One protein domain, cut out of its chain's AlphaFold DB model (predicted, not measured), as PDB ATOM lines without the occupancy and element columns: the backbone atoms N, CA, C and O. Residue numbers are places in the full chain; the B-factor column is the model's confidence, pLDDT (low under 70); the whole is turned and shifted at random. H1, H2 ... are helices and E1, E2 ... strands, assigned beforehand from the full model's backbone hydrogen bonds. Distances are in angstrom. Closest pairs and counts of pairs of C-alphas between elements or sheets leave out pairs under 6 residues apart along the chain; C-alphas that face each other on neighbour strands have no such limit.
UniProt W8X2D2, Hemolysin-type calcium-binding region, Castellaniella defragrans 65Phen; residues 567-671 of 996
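Overview. This is residues 567 to 671 of the 996 residues of the protein "Hemolysin-type calcium-binding region" of Castellaniella defragrans 65Phen (UniProt W8X2D2). The chain is wound in stacked turns, a short solenoid of parallel strands whose sides are two sheets of four strands and a smaller third side made by the pair E1 and E4, with H1 next in that stack. E1, E2 and E3 make one turn, E4, E5 and E6 the next, then H1, E7 and E8, and last a loop of residues 639 to 649 followed by E9 and E10; the tail, residues 659 to 671, reaches one end of the longest axis. The 105 printed residues hold ten named strands and one named helix, in the order E1 E2 E3 E4 E5 E6 H1 E7 E8 E9 E10. The sheets run E2 E5 E7 E9, E3 E6 E8 E10 and E1 E4, each parallel; the class is mostly strand, with under half of the residues, 47, in named elements. The whole is compact, with a radius of gyration of the C-alphas of 12.5 A and spans of 32 by 30 by 23 A.

Along the chain. E1, residues 575 to 578, begins with C-alpha 575 at (35.943, -30.939, 18.347). E2 is residues 583 to 586, E3 592 to 595 and E4 600 to 602. E5, residues 604 to 609, is 13.7 A long, and E6, residues 613 to 617, is 12.4 A. H1 is residues 619 to 623. E7, residues 625 to 630, is 13.8 A long and begins with C-alpha 625 at (49.161, -31.208, 20.505). E8 is residues 635 to 638, E9 650 to 652, and E10 656 to 658, ending with C-alpha 658 at (48.878, -18.196, 32.995).

Arrangement. E1 and E4 are parallel at 11 degrees, with N 576 and O 600 at 2.9 A. The closest C-alphas of E4 and H1 are those of Leu 601 and Asn 621, 5.2 A apart. H1, with its one O i to N i+4 pair within hydrogen-bond range, only just is on the sheet E2 E5 E7 E9, with 5 pairs of C-alphas within 10 A, and only grazes it with residues 621 to 623. In that sheet E2 and E5 pair through N 584 and O 606, 2.9 A, E5 and E7 through N 629 and O 607, 2.8 A, and E7 and E9 through N 628 and O 650, 2.8 A. In the other, E3 and E6 pair through N 614 and O 592, 2.8 A, E6 and E8 through N 615 and O 635, 2.8 A, and E8 and E10 through N 636 and O 656, 2.9 A. Between these sheets, the closest C-alphas of E5 and E6 are those of Val 609 and Ala 615, 6.5 A apart. E1 and E3 are apart.

Size, cuts and confidence. The C-alphas farthest apart, those of Gly 572 and Thr 671, are 38.7 A from each other. The printed part has no cut. The link from E8 to E9, 11 residues, is long; the other links are tight. Mean pLDDT of the printed part is 80.7; residues 630 to 634, 647 to 655 and 664 to 671 are under 70.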
ATOM      1  N   PRO A 567      38.910 -14.668  16.811       89.56
ATOM      2  CA  PRO A 567      38.005 -14.716  17.958       89.56
ATOM      3  C   PRO A 567      36.532 -14.879  17.553       89.56
ATOM      4  O   PRO A 567      36.063 -14.255  16.603       89.56
ATOM      5  N   GLY A 568      35.798 -15.717  18.289       85.81
ATOM      6  CA  GLY A 568      34.380 -16.020  18.046       85.81
ATOM      7  C   GLY A 568      34.101 -17.033  16.926       85.81
ATOM      8  O   GLY A 568      32.983 -17.524  16.821       85.81
ATOM      9  N   GLN A 569      35.089 -17.407  16.105       90.06
ATOM     10  CA  GLN A 569      34.870 -18.363  15.003       90.06
ATOM     11  C   GLN A 569      34.753 -19.822  15.452       90.06
ATOM     12  O   GLN A 569      34.258 -20.664  14.709       90.06
ATOM     13  N   LEU A 570      35.215 -20.117  16.667       92.62
ATOM     14  CA  LEU A 570      35.125 -21.440  17.280       92.62
ATOM     15  C   LEU A 570      33.885 -21.590  18.183       92.62
ATOM     16  O   LEU A 570      33.718 -22.619  18.840       92.62
ATOM     17  N   ASP A 571      32.996 -20.593  18.207       89.44
ATOM     18  CA  ASP A 571      31.770 -20.619  19.002       89.44
ATOM     19  C   ASP A 571      30.830 -21.731  18.504       89.44
ATOM     20  O   ASP A 571      30.386 -21.747  17.359       89.44
ATOM     21  N   GLY A 572      30.515 -22.686  19.382       89.38
ATOM     22  CA  GLY A 572      29.694 -23.858  19.051       89.38
ATOM     23  C   GLY A 572      30.477 -25.062  18.516       89.38
ATOM     24  O   GLY A 572      29.943 -26.173  18.538       89.38
ATOM     25  N   ILE A 573      31.751 -24.893  18.141       95.44
ATOM     26  CA  ILE A 573      32.634 -26.015  17.806       95.44
ATOM     27  C   ILE A 573      32.892 -26.850  19.068       95.44
ATOM     28  O   ILE A 573      33.173 -26.331  20.147       95.44
ATOM     29  N   THR A 574      32.805 -28.173  18.931       95.56
ATOM     30  CA  THR A 574      32.993 -29.137  20.032       95.56
ATOM     31  C   THR A 574      34.241 -29.999  19.878       95.56
ATOM     32  O   THR A 574      34.706 -30.587  20.856       95.56
ATOM     33  N   LYS A 575      34.802 -30.080  18.667       97.06
ATOM     34  CA  LYS A 575      35.943 -30.939  18.347       97.06
ATOM     35  C   LYS A 575      36.710 -30.425  17.131       97.06
ATOM     36  O   LYS A 575      36.101 -30.064  16.128       97.06
ATOM     37  N   ILE A 576      38.040 -30.434  17.216       97.19
ATOM     38  CA  ILE A 576      38.946 -30.168  16.091       97.19
ATOM     39  C   ILE A 576      39.912 -31.350  15.988       97.19
ATOM     40  O   ILE A 576      40.560 -31.718  16.969       97.19
ATOM     41  N   THR A 577      39.980 -31.971  14.812       96.31
ATOM     42  CA  THR A 577      40.827 -33.146  14.554       96.31
ATOM     43  C   THR A 577      41.834 -32.836  13.455       96.31
ATOM     44  O   THR A 577      41.441 -32.353  12.399       96.31
ATOM     45  N   GLY A 578      43.109 -33.130  13.693       93.94
ATOM     46  CA  GLY A 578      44.174 -33.030  12.702       93.94
ATOM     47  C   GLY A 578      44.613 -34.389  12.152       93.94
ATOM     48  O   GLY A 578      44.234 -35.457  12.646       93.94
ATOM     49  N   ASP A 579      45.457 -34.338  11.132       87.69
ATOM     50  CA  ASP A 579      46.201 -35.465  10.546       87.69
ATOM     51  C   ASP A 579      47.507 -35.818  11.297       87.69
ATOM     52  O   ASP A 579      48.038 -36.918  11.130       87.69
ATOM     53  N   GLY A 580      47.970 -34.951  12.203       85.19
ATOM     54  CA  GLY A 580      49.197 -35.095  12.996       85.19
ATOM     55  C   GLY A 580      50.377 -34.252  12.497       85.19
ATOM     56  O   GLY A 580      51.334 -34.074  13.246       85.19
ATOM     57  N   GLY A 581      50.301 -33.703  11.279       83.69
ATOM     58  CA  GLY A 581      51.228 -32.686  10.757       83.69
ATOM     59  C   GLY A 581      50.621 -31.277  10.700       83.69
ATOM     60  O   GLY A 581      51.344 -30.302  10.539       83.69
ATOM     61  N   SER A 582      49.304 -31.179  10.860       88.25
ATOM     62  CA  SER A 582      48.492 -29.967  10.724       88.25
ATOM     63  C   SER A 582      48.752 -28.895  11.783       88.25
ATOM     64  O   SER A 582      48.939 -29.190  12.971       88.25
ATOM     65  N   THR A 583      48.664 -27.636  11.347       91.00
ATOM     66  CA  THR A 583      48.793 -26.435  12.177       91.00
ATOM     67  C   THR A 583      47.433 -25.787  12.422       91.00
ATOM     68  O   THR A 583      46.727 -25.405  11.488       91.00
ATOM     69  N   VAL A 584      47.086 -25.581  13.691       95.56
ATOM     70  CA  VAL A 584      45.987 -24.702  14.107       95.56
ATOM     71  C   VAL A 584      46.594 -23.377  14.549       95.56
ATOM     72  O   VAL A 584      47.286 -23.326  15.564       95.56
ATOM     73  N   ARG A 585      46.344 -22.299  13.805       94.75
ATOM     74  CA  ARG A 585      46.776 -20.943  14.162       94.75
ATOM     75  C   ARG A 585      45.635 -20.164  14.796       94.75
ATOM     76  O   ARG A 585      44.490 -20.248  14.363       94.75
ATOM     77  N   LEU A 586      45.957 -19.380  15.813       95.62
ATOM     78  CA  LEU A 586      45.046 -18.467  16.487       95.62
ATOM     79  C   LEU A 586      45.544 -17.042  16.254       95.62
ATOM     80  O   LEU A 586      46.648 -16.717  16.683       95.62
ATOM     81  N   ALA A 587      44.760 -16.191  15.598       91.38
ATOM     82  CA  ALA A 587      45.167 -14.827  15.258       91.38
ATOM     83  C   ALA A 587      44.095 -13.810  15.660       91.38
ATOM     84  O   ALA A 587      42.903 -14.098  15.607       91.38
ATOM     85  N   ALA A 588      44.502 -12.605  16.050       87.56
ATOM     86  CA  ALA A 588      43.588 -11.504  16.327       87.56
ATOM     87  C   ALA A 588      44.213 -10.164  15.925       87.56
ATOM     88  O   ALA A 588      45.431 -10.005  15.924       87.56
ATOM     89  N   THR A 589      43.368  -9.186  15.604       83.44
ATOM     90  CA  THR A 589      43.786  -7.807  15.291       83.44
ATOM     91  C   THR A 589      43.925  -6.922  16.536       83.44
ATOM     92  O   THR A 589      44.384  -5.787  16.439       83.44
ATOM     93  N   SER A 590      43.535  -7.430  17.708       87.12
ATOM     94  CA  SER A 590      43.647  -6.783  19.019       87.12
ATOM     95  C   SER A 590      43.613  -7.825  20.140       87.12
ATOM     96  O   SER A 590      43.156  -8.949  19.917       87.12
ATOM     97  N   ASP A 591      44.050  -7.443  21.346       87.44
ATOM     98  CA  ASP A 591      44.011  -8.245  22.578       87.44
ATOM     99  C   ASP A 591      42.714  -9.057  22.713       87.44
ATOM    100  O   ASP A 591      41.638  -8.514  22.982       87.44
ATOM    101  N   SER A 592      42.817 -10.374  22.525       93.06
ATOM    102  CA  SER A 592      41.658 -11.268  22.447       93.06
ATOM    103  C   SER A 592      41.923 -12.600  23.129       93.06
ATOM    104  O   SER A 592      43.005 -13.172  23.012       93.06
ATOM    105  N   THR A 593      40.912 -13.145  23.805       93.81
ATOM    106  CA  THR A 593      40.947 -14.516  24.330       93.81
ATOM    107  C   THR A 593      40.212 -15.456  23.386       93.81
ATOM    108  O   THR A 593      39.057 -15.207  23.049       93.81
ATOM    109  N   ILE A 594      40.859 -16.559  23.012       94.88
ATOM    110  CA  ILE A 594      40.240 -17.668  22.283       94.88
ATOM    111  C   ILE A 594      40.219 -18.877  23.220       94.88
ATOM    112  O   ILE A 594      41.262 -19.338  23.688       94.88
ATOM    113  N   ASP A 595      39.015 -19.349  23.548       93.31
ATOM    114  CA  ASP A 595      38.801 -20.419  24.521       93.31
ATOM    115  C   ASP A 595      38.641 -21.772  23.819       93.31
ATOM    116  O   ASP A 595      37.613 -22.073  23.218       93.31
ATOM    117  N   LEU A 596      39.682 -22.599  23.908       94.69
ATOM    118  CA  LEU A 596      39.719 -23.957  23.372       94.69
ATOM    119  C   LEU A 596      39.222 -25.000  24.385       94.69
ATOM    120  O   LEU A 596      39.287 -26.195  24.112       94.69
ATOM    121  N   SER A 597      38.780 -24.608  25.583       89.00
ATOM    122  CA  SER A 597      38.546 -25.560  26.681       89.00
ATOM    123  C   SER A 597      37.282 -26.405  26.557       89.00
ATOM    124  O   SER A 597      37.230 -27.503  27.112       89.00
ATOM    125  N   SER A 598      36.287 -25.929  25.807       88.69
ATOM    126  CA  SER A 598      35.087 -26.689  25.435       88.69
ATOM    127  C   SER A 598      35.267 -27.544  24.176       88.69
ATOM    128  O   SER A 598      34.362 -28.297  23.823       88.69
ATOM    129  N   ILE A 599      36.412 -27.426  23.501       95.00
ATOM    130  CA  ILE A 599      36.709 -28.078  22.225       95.00
ATOM    131  C   ILE A 599      37.609 -29.277  22.502       95.00
ATOM    132  O   ILE A 599      38.650 -29.123  23.123       95.00
ATOM    133  N   THR A 600      37.267 -30.470  22.028       96.31
ATOM    134  CA  THR A 600      38.187 -31.616  22.085       96.31
ATOM    135  C   THR A 600      39.202 -31.503  20.952       96.31
ATOM    136  O   THR A 600      38.821 -31.612  19.786       96.31
ATOM    137  N   LEU A 601      40.482 -31.305  21.270       96.06
ATOM    138  CA  LEU A 601      41.557 -31.374  20.276       96.06
ATOM    139  C   LEU A 601      42.049 -32.817  20.124       96.06
ATOM    140  O   LEU A 601      42.224 -33.528  21.114       96.06
ATOM    141  N   ALA A 602      42.298 -33.250  18.891       95.12
ATOM    142  CA  ALA A 602      42.839 -34.573  18.605       95.12
ATOM    143  C   ALA A 602      43.843 -34.526  17.450       95.12
ATOM    144  O   ALA A 602      43.527 -34.007  16.386       95.12
ATOM    145  N   ASN A 603      45.017 -35.139  17.647       91.19
ATOM    146  CA  ASN A 603      46.018 -35.354  16.597       91.19
ATOM    147  C   ASN A 603      46.443 -34.053  15.878       91.19
ATOM    148  O   ASN A 603      46.542 -34.010  14.657       91.19
ATOM    149  N   ILE A 604      46.656 -32.979  16.647       93.56
ATOM    150  CA  ILE A 604      47.117 -31.686  16.128       93.56
ATOM    151  C   ILE A 604      48.649 -31.686  16.128       93.56
ATOM    152  O   ILE A 604      49.263 -31.936  17.169       93.56
ATOM    153  N   GLY A 605      49.266 -31.394  14.981       83.75
ATOM    154  CA  GLY A 605      50.720 -31.271  14.883       83.75
ATOM    155  C   GLY A 605      51.213 -30.067  15.679       83.75
ATOM    156  O   GLY A 605      51.990 -30.211  16.627       83.75
ATOM    157  N   GLN A 606      50.690 -28.884  15.351       86.44
ATOM    158  CA  GLN A 606      51.131 -27.621  15.935       86.44
ATOM    159  C   GLN A 606      49.966 -26.686  16.302       86.44
ATOM    160  O   GLN A 606      48.972 -26.596  15.583       86.44
ATOM    161  N   LEU A 607      50.100 -25.984  17.429       90.62
ATOM    162  CA  LEU A 607      49.252 -24.859  17.830       90.62
ATOM    163  C   LEU A 607      50.077 -23.568  17.800       90.62
ATOM    164  O   LEU A 607      50.982 -23.416  18.617       90.62
ATOM    165  N   ASP A 608      49.731 -22.633  16.920       87.19
ATOM    166  CA  ASP A 608      50.351 -21.305  16.851       87.19
ATOM    167  C   ASP A 608      49.468 -20.271  17.558       87.19
ATOM    168  O   ASP A 608      48.315 -20.062  17.179       87.19
ATOM    169  N   VAL A 609      50.010 -19.586  18.566       86.94
ATOM    170  CA  VAL A 609      49.321 -18.506  19.290       86.94
ATOM    171  C   VAL A 609      49.867 -17.156  18.829       86.94
ATOM    172  O   VAL A 609      50.931 -16.721  19.268       86.94
ATOM    173  N   GLY A 610      49.146 -16.520  17.905       80.56
ATOM    174  CA  GLY A 610      49.518 -15.274  17.239       80.56
ATOM    175  C   GLY A 610      49.558 -14.038  18.141       80.56
ATOM    176  O   GLY A 610      49.254 -14.083  19.337       80.56
ATOM    177  N   ASN A 611      49.941 -12.911  17.535       81.25
ATOM    178  CA  ASN A 611      50.170 -11.650  18.238       81.25
ATOM    179  C   ASN A 611      48.955 -11.219  19.077       81.25
ATOM    180  O   ASN A 611      47.831 -11.184  18.578       81.25
ATOM    181  N   ASN A 612      49.193 -10.852  20.339       84.06
ATOM    182  CA  ASN A 612      48.179 -10.393  21.299       84.06
ATOM    183  C   ASN A 612      47.023 -11.397  21.572       84.06
ATOM    184  O   ASN A 612      45.980 -11.021  22.117       84.06
ATOM    185  N   VAL A 613      47.184 -12.683  21.233       91.44
ATOM    186  CA  VAL A 613      46.178 -13.725  21.502       91.44
ATOM    187  C   VAL A 613      46.429 -14.408  22.847       91.44
ATOM    188  O   VAL A 613      47.517 -14.902  23.125       91.44
ATOM    189  N   THR A 614      45.384 -14.515  23.667       93.00
ATOM    190  CA  THR A 614      45.342 -15.408  24.834       93.00
ATOM    191  C   THR A 614      44.641 -16.714  24.462       93.00
ATOM    192  O   THR A 614      43.413 -16.765  24.379       93.00
ATOM    193  N   ALA A 615      45.408 -17.783  24.259       94.38
ATOM    194  CA  ALA A 615      44.891 -19.130  24.047       94.38
ATOM    195  C   ALA A 615      44.557 -19.783  25.395       94.38
ATOM    196  O   ALA A 615      45.451 -20.092  26.185       94.38
ATOM    197  N   LYS A 616      43.273 -20.007  25.678       94.88
ATOM    198  CA  LYS A 616      42.826 -20.649  26.920       94.88
ATOM    199  C   LYS A 616      42.546 -22.134  26.669       94.88
ATOM    200  O   LYS A 616      41.667 -22.474  25.887       94.88
ATOM    201  N   ILE A 617      43.309 -23.023  27.307       94.25
ATOM    202  CA  ILE A 617      43.393 -24.451  26.955       94.25
ATOM    203  C   ILE A 617      43.372 -25.365  28.195       94.25
ATOM    204  O   ILE A 617      43.824 -24.985  29.275       94.25
ATOM    205  N   SER A 618      42.817 -26.573  28.064       94.44
ATOM    206  CA  SER A 618      42.876 -27.624  29.095       94.44
ATOM    207  C   SER A 618      44.151 -28.464  28.968       94.44
ATOM    208  O   SER A 618      44.737 -28.563  27.887       94.44
ATOM    209  N   GLN A 619      44.567 -29.131  30.046       90.62
ATOM    210  CA  GLN A 619      45.721 -30.032  30.004       90.62
ATOM    211  C   GLN A 619      45.521 -31.191  29.017       90.62
ATOM    212  O   GLN A 619      46.477 -31.591  28.359       90.62
ATOM    213  N   ASP A 620      44.302 -31.719  28.877       92.00
ATOM    214  CA  ASP A 620      44.012 -32.812  27.939       92.00
ATOM    215  C   ASP A 620      44.159 -32.370  26.474       92.00
ATOM    216  O   ASP A 620      44.748 -33.093  25.671       92.00
ATOM    217  N   ASN A 621      43.737 -31.147  26.140       94.31
ATOM    218  CA  ASN A 621      43.956 -30.570  24.814       94.31
ATOM    219  C   ASN A 621      45.438 -30.269  24.558       94.31
ATOM    220  O   ASN A 621      45.947 -30.578  23.484       94.31
ATOM    221  N   LEU A 622      46.157 -29.741  25.557       89.25
ATOM    222  CA  LEU A 622      47.610 -29.555  25.477       89.25
ATOM    223  C   LEU A 622      48.342 -30.897  25.287       89.25
ATOM    224  O   LEU A 622      49.319 -30.980  24.545       89.25
ATOM    225  N   ASN A 623      47.853 -31.977  25.905       87.94
ATOM    226  CA  ASN A 623      48.394 -33.321  25.714       87.94
ATOM    227  C   ASN A 623      48.213 -33.830  24.271       87.94
ATOM    228  O   ASN A 623      49.069 -34.591  23.817       87.94
ATOM    229  N   ALA A 624      47.163 -33.399  23.561       86.94
ATOM    230  CA  ALA A 624      46.822 -33.812  22.195       86.94
ATOM    231  C   ALA A 624      47.538 -33.033  21.068       86.94
ATOM    232  O   ALA A 624      47.378 -33.387  19.898       86.94
ATOM    233  N   ILE A 625      48.319 -32.005  21.415       85.19
ATOM    234  CA  ILE A 625      49.161 -31.208  20.505       85.19
ATOM    235  C   ILE A 625      50.624 -31.670  20.622       85.19
ATOM    236  O   ILE A 625      51.059 -31.969  21.734       85.19
ATOM    237  N   ALA A 626      51.412 -31.717  19.542       75.81
ATOM    238  CA  ALA A 626      52.852 -32.016  19.637       75.81
ATOM    239  C   ALA A 626      53.716 -30.760  19.885       75.81
ATOM    240  O   ALA A 626      54.532 -30.745  20.814       75.81
ATOM    241  N   THR A 627      53.490 -29.702  19.103       75.06
ATOM    242  CA  THR A 627      54.242 -28.437  19.138       75.06
ATOM    243  C   THR A 627      53.342 -27.251  19.492       75.06
ATOM    244  O   THR A 627      52.222 -27.153  19.000       75.06
ATOM    245  N   VAL A 628      53.822 -26.317  20.313       74.56
ATOM    246  CA  VAL A 628      53.137 -25.050  20.607       74.56
ATOM    247  C   VAL A 628      54.076 -23.889  20.297       74.56
ATOM    248  O   VAL A 628      55.113 -23.759  20.938       74.56
ATOM    249  N   SER A 629      53.706 -23.033  19.352       72.31
ATOM    250  CA  SER A 629      54.470 -21.835  18.993       72.31
ATOM    251  C   SER A 629      53.714 -20.579  19.414       72.31
ATOM    252  O   SER A 629      52.489 -20.586  19.560       72.31
ATOM    253  N   SER A 630      54.431 -19.480  19.627       67.81
ATOM    254  CA  SER A 630      53.841 -18.230  20.099       67.81
ATOM    255  C   SER A 630      54.542 -16.996  19.543       67.81
ATOM    256  O   SER A 630      55.737 -17.023  19.270       67.81
ATOM    257  N   TYR A 631      53.780 -15.917  19.382       69.38
ATOM    258  CA  TYR A 631      54.252 -14.648  18.826       69.38
ATOM    259  C   TYR A 631      54.150 -13.511  19.869       69.38
ATOM    260  O   TYR A 631      53.938 -13.757  21.059       69.38
ATOM    261  N   GLN A 632      54.341 -12.255  19.458       68.81
ATOM    262  CA  GLN A 632      54.472 -11.110  20.365       68.81
ATOM    263  C   GLN A 632      53.229 -10.928  21.256       68.81
ATOM    264  O   GLN A 632      52.093 -10.934  20.782       68.81
ATOM    265  N   ASN A 633      53.443 -10.751  22.565       68.25
ATOM    266  CA  ASN A 633      52.393 -10.610  23.590       68.25
ATOM    267  C   ASN A 633      51.371 -11.767  23.659       68.25
ATOM    268  O   ASN A 633      50.327 -11.622  24.303       68.25
ATOM    269  N   ALA A 634      51.646 -12.909  23.024       68.81
ATOM    270  CA  ALA A 634      50.812 -14.097  23.135       68.81
ATOM    271  C   ALA A 634      50.765 -14.609  24.585       68.81
ATOM    272  O   ALA A 634      51.706 -14.436  25.364       68.81
ATOM    273  N   LYS A 635      49.668 -15.269  24.959       83.19
ATOM    274  CA  LYS A 635      49.484 -15.858  26.293       83.19
ATOM    275  C   LYS A 635      48.861 -17.238  26.185       83.19
ATOM    276  O   LYS A 635      47.970 -17.450  25.365       83.19
ATOM    277  N   ILE A 636      49.277 -18.167  27.040       87.69
ATOM    278  CA  ILE A 636      48.692 -19.512  27.114       87.69
ATOM    279  C   ILE A 636      48.149 -19.719  28.524       87.69
ATOM    280  O   ILE A 636      48.905 -19.810  29.490       87.69
ATOM    281  N   GLN A 637      46.827 -19.778  28.654       91.12
ATOM    282  CA  GLN A 637      46.139 -19.821  29.938       91.12
ATOM    283  C   GLN A 637      45.538 -21.200  30.223       91.12
ATOM    284  O   GLN A 637      44.781 -21.739  29.417       91.12
ATOM    285  N   ALA A 638      45.801 -21.740  31.415       89.94
ATOM    286  CA  ALA A 638      45.113 -22.923  31.922       89.94
ATOM    287  C   ALA A 638      43.604 -22.649  32.031       89.94
ATOM    288  O   ALA A 638      43.191 -21.702  32.694       89.94
ATOM    289  N   ALA A 639      42.761 -23.453  31.393       90.06
ATOM    290  CA  ALA A 639      41.331 -23.163  31.342       90.06
ATOM    291  C   ALA A 639      40.550 -23.659  32.564       90.06
ATOM    292  O   ALA A 639      39.744 -22.925  33.136       90.06
ATOM    293  N   VAL A 640      40.783 -24.922  32.924       83.50
ATOM    294  CA  VAL A 640      40.138 -25.637  34.040       83.50
ATOM    295  C   VAL A 640      41.169 -26.149  35.046       83.50
ATOM    296  O   VAL A 640      40.873 -26.273  36.233       83.50
ATOM    297  N   ASP A 641      42.389 -26.405  34.579       87.25
ATOM    298  CA  ASP A 641      43.523 -26.837  35.383       87.25
ATOM    299  C   ASP A 641      44.105 -25.683  36.206       87.25
ATOM    300  O   ASP A 641      44.028 -24.513  35.830       87.25
ATOM    301  N   THR A 642      44.718 -25.988  37.350       78.50
ATOM    302  CA  THR A 642      45.371 -24.962  38.182       78.50
ATOM    303  C   THR A 642      46.677 -24.452  37.572       78.50
ATOM    304  O   THR A 642      47.069 -23.319  37.844       78.50
ATOM    305  N   VAL A 643      47.342 -25.287  36.770       77.81
ATOM    306  CA  VAL A 643      48.593 -25.032  36.045       77.81
ATOM    307  C   VAL A 643      48.634 -25.910  34.791       77.81
ATOM    308  O   VAL A 643      48.080 -27.009  34.805       77.81
ATOM    309  N   LEU A 644      49.323 -25.462  33.741       76.06
ATOM    310  CA  LEU A 644      49.620 -26.261  32.549       76.06
ATOM    311  C   LEU A 644      50.991 -26.939  32.652       76.06
ATOM    312  O   LEU A 644      51.946 -26.389  33.201       76.06
ATOM    313  N   ASN A 645      51.097 -28.135  32.087       76.19
ATOM    314  CA  ASN A 645      52.311 -28.929  32.006       76.19
ATOM    315  C   ASN A 645      52.680 -29.186  30.538       76.19
ATOM    316  O   ASN A 645      52.012 -29.954  29.849       76.19
ATOM    317  N   PHE A 646      53.794 -28.593  30.107       74.00
ATOM    318  CA  PHE A 646      54.359 -28.716  28.759       74.00
ATOM    319  C   PHE A 646      55.410 -29.841  28.639       74.00
ATOM    320  O   PHE A 646      56.172 -29.890  27.679       74.00
ATOM    321  N   THR A 647      55.494 -30.762  29.611       64.94
ATOM    322  CA  THR A 647      56.431 -31.901  29.541       64.94
ATOM    323  C   THR A 647      56.169 -32.741  28.286       64.94
ATOM    324  O   THR A 647      55.068 -33.264  28.114       64.94
ATOM    325  N   GLY A 648      57.192 -32.923  27.445       57.00
ATOM    326  CA  GLY A 648      57.068 -33.670  26.188       57.00
ATOM    327  C   GLY A 648      56.338 -32.903  25.079       57.00
ATOM    328  O   GLY A 648      55.730 -33.532  24.216       57.00
ATOM    329  N   LYS A 649      56.362 -31.566  25.131       64.50
ATOM    330  CA  LYS A 649      55.921 -30.659  24.066       64.50
ATOM    331  C   LYS A 649      57.120 -29.879  23.547       64.50
ATOM    332  O   LYS A 649      57.963 -29.466  24.342       64.50
ATOM    333  N   ASN A 650      57.156 -29.642  22.242       55.94
ATOM    334  CA  ASN A 650      58.046 -28.635  21.673       55.94
ATOM    335  C   ASN A 650      57.381 -27.275  21.899       55.94
ATOM    336  O   ASN A 650      56.194 -27.137  21.602       55.94
ATOM    337  N   VAL A 651      58.097 -26.301  22.462       59.25
ATOM    338  CA  VAL A 651      57.542 -24.969  22.751       59.25
ATOM    339  C   VAL A 651      58.444 -23.902  22.147       59.25
ATOM    340  O   VAL A 651      59.638 -23.886  22.432       59.25
ATOM    341  N   PHE A 652      57.862 -23.024  21.331       45.19
ATOM    342  CA  PHE A 652      58.550 -21.946  20.623       45.19
ATOM    343  C   PHE A 652      57.906 -20.582  20.925       45.19
ATOM    344  O   PHE A 652      56.700 -20.483  21.171       45.19
ATOM    345  N   GLY A 653      58.706 -19.515  20.871       45.59
ATOM    346  CA  GLY A 653      58.268 -18.146  21.164       45.59
ATOM    347  C   GLY A 653      58.201 -17.798  22.656       45.59
ATOM    348  O   GLY A 653      58.682 -18.545  23.509       45.59
ATOM    349  N   SER A 654      57.627 -16.632  22.965       49.03
ATOM    350  CA  SER A 654      57.731 -15.962  24.271       49.03
ATOM    351  C   SER A 654      56.413 -15.828  25.052       49.03
ATOM    352  O   SER A 654      56.290 -14.947  25.906       49.03
ATOM    353  N   ALA A 655      55.415 -16.684  24.790       56.12
ATOM    354  CA  ALA A 655      54.099 -16.552  25.421       56.12
ATOM    355  C   ALA A 655      54.117 -16.560  26.961       56.12
ATOM    356  O   ALA A 655      54.714 -17.420  27.611       56.12
ATOM    357  N   GLU A 656      53.333 -15.656  27.554       70.69
ATOM    358  CA  GLU A 656      53.078 -15.634  28.993       70.69
ATOM    359  C   GLU A 656      52.186 -16.824  29.393       70.69
ATOM    360  O   GLU A 656      51.035 -16.930  28.960       70.69
ATOM    361  N   VAL A 657      52.690 -17.728  30.241       79.25
ATOM    362  CA  VAL A 657      51.904 -18.872  30.736       79.25
ATOM    363  C   VAL A 657      51.130 -18.480  31.995       79.25
ATOM    364  O   VAL A 657      51.709 -18.114  33.021       79.25
ATOM    365  N   LEU A 658      49.803 -18.599  31.936       79.25
ATOM    366  CA  LEU A 658      48.878 -18.196  32.995       79.25
ATOM    367  C   LEU A 658      48.153 -19.394  33.623       79.25
ATOM    368  O   LEU A 658      47.794 -20.364  32.954       79.25
ATOM    369  N   LYS A 659      47.856 -19.288  34.919       83.00
ATOM    370  CA  LYS A 659      46.941 -20.191  35.632       83.00
ATOM    371  C   LYS A 659      45.476 -19.882  35.288       83.00
ATOM    372  O   LYS A 659      45.155 -18.834  34.723       83.00
ATOM    373  N   SER A 660      44.557 -20.738  35.727       88.81
ATOM    374  CA  SER A 660      43.106 -20.536  35.547       88.81
ATOM    375  C   SER A 660      42.521 -19.340  36.299       88.81
ATOM    376  O   SER A 660      41.455 -18.857  35.924       88.81
ATOM    377  N   ASP A 661      43.225 -18.797  37.295       85.19
ATOM    378  CA  ASP A 661      42.883 -17.516  37.930       85.19
ATOM    379  C   ASP A 661      43.436 -16.282  37.184       85.19
ATOM    380  O   ASP A 661      43.201 -15.152  37.610       85.19
ATOM    381  N   GLY A 662      44.155 -16.483  36.072       78.56
ATOM    382  CA  GLY A 662      44.780 -15.427  35.273       78.56
ATOM    383  C   GLY A 662      46.106 -14.907  35.833       78.56
ATOM    384  O   GLY A 662      46.690 -14.003  35.245       78.56
ATOM    385  N   THR A 663      46.609 -15.455  36.944       78.38
ATOM    386  CA  THR A 663      47.941 -15.103  37.461       78.38
ATOM    387  C   THR A 663      49.040 -15.863  36.722       78.38
ATOM    388  O   THR A 663      48.847 -17.022  36.348       78.38
ATOM    389  N   GLN A 664      50.225 -15.260  36.579       67.19
ATOM    390  CA  GLN A 664      51.386 -15.938  35.995       67.19
ATOM    391  C   GLN A 664      51.695 -17.266  36.692       67.19
ATOM    392  O   GLN A 664      51.689 -17.390  37.927       67.19
ATOM    393  N   GLN A 665      51.974 -18.281  35.884       64.12
ATOM    394  CA  GLN A 665      52.469 -19.563  36.344       64.12
ATOM    395  C   GLN A 665      53.995 -19.509  36.453       64.12
ATOM    396  O   GLN A 665      54.693 -19.524  35.446       64.12
ATOM    397  N   ALA A 666      54.520 -19.524  37.682       45.31
ATOM    398  CA  ALA A 666      55.958 -19.648  37.914       45.31
ATOM    399  C   ALA A 666      56.489 -20.943  37.267       45.31
ATOM    400  O   ALA A 666      56.129 -22.053  37.676       45.31
ATOM    401  N   ALA A 667      57.316 -20.798  36.233       40.38
ATOM    402  CA  ALA A 667      57.758 -21.913  35.410       40.38
ATOM    403  C   ALA A 667      58.800 -22.778  36.134       40.38
ATOM    404  O   ALA A 667      59.913 -22.346  36.410       40.38
ATOM    405  N   THR A 668      58.460 -24.042  36.397       33.12
ATOM    406  CA  THR A 668      59.434 -25.066  36.805       33.12
ATOM    407  C   THR A 668      59.733 -25.969  35.611       33.12
ATOM    408  O   THR A 668      59.111 -27.022  35.450       33.12
ATOM    409  N   LEU A 669      60.672 -25.554  34.760       32.50
ATOM    410  CA  LEU A 669      61.193 -26.404  33.689       32.50
ATOM    411  C   LEU A 669      62.041 -27.530  34.297       32.50
ATOM    412  O   LEU A 669      63.004 -27.292  35.025       32.50
ATOM    413  N   LYS A 670      61.671 -28.779  34.003       31.17
ATOM    414  CA  LYS A 670      62.508 -29.950  34.286       31.17
ATOM    415  C   LYS A 670      63.301 -30.283  33.037       31.17
ATOM    416  O   LYS A 670      62.704 -30.512  31.989       31.17
ATOM    417  N   THR A 671      64.617 -30.391  33.164       30.55
ATOM    418  CA  THR A 671      65.426 -31.010  32.110       30.55
ATOM    419  C   THR A 671      65.087 -32.500  32.007       30.55
ATOM    420  O   THR A 671      64.626 -33.124  32.972       30.55
TER     421      THR A 671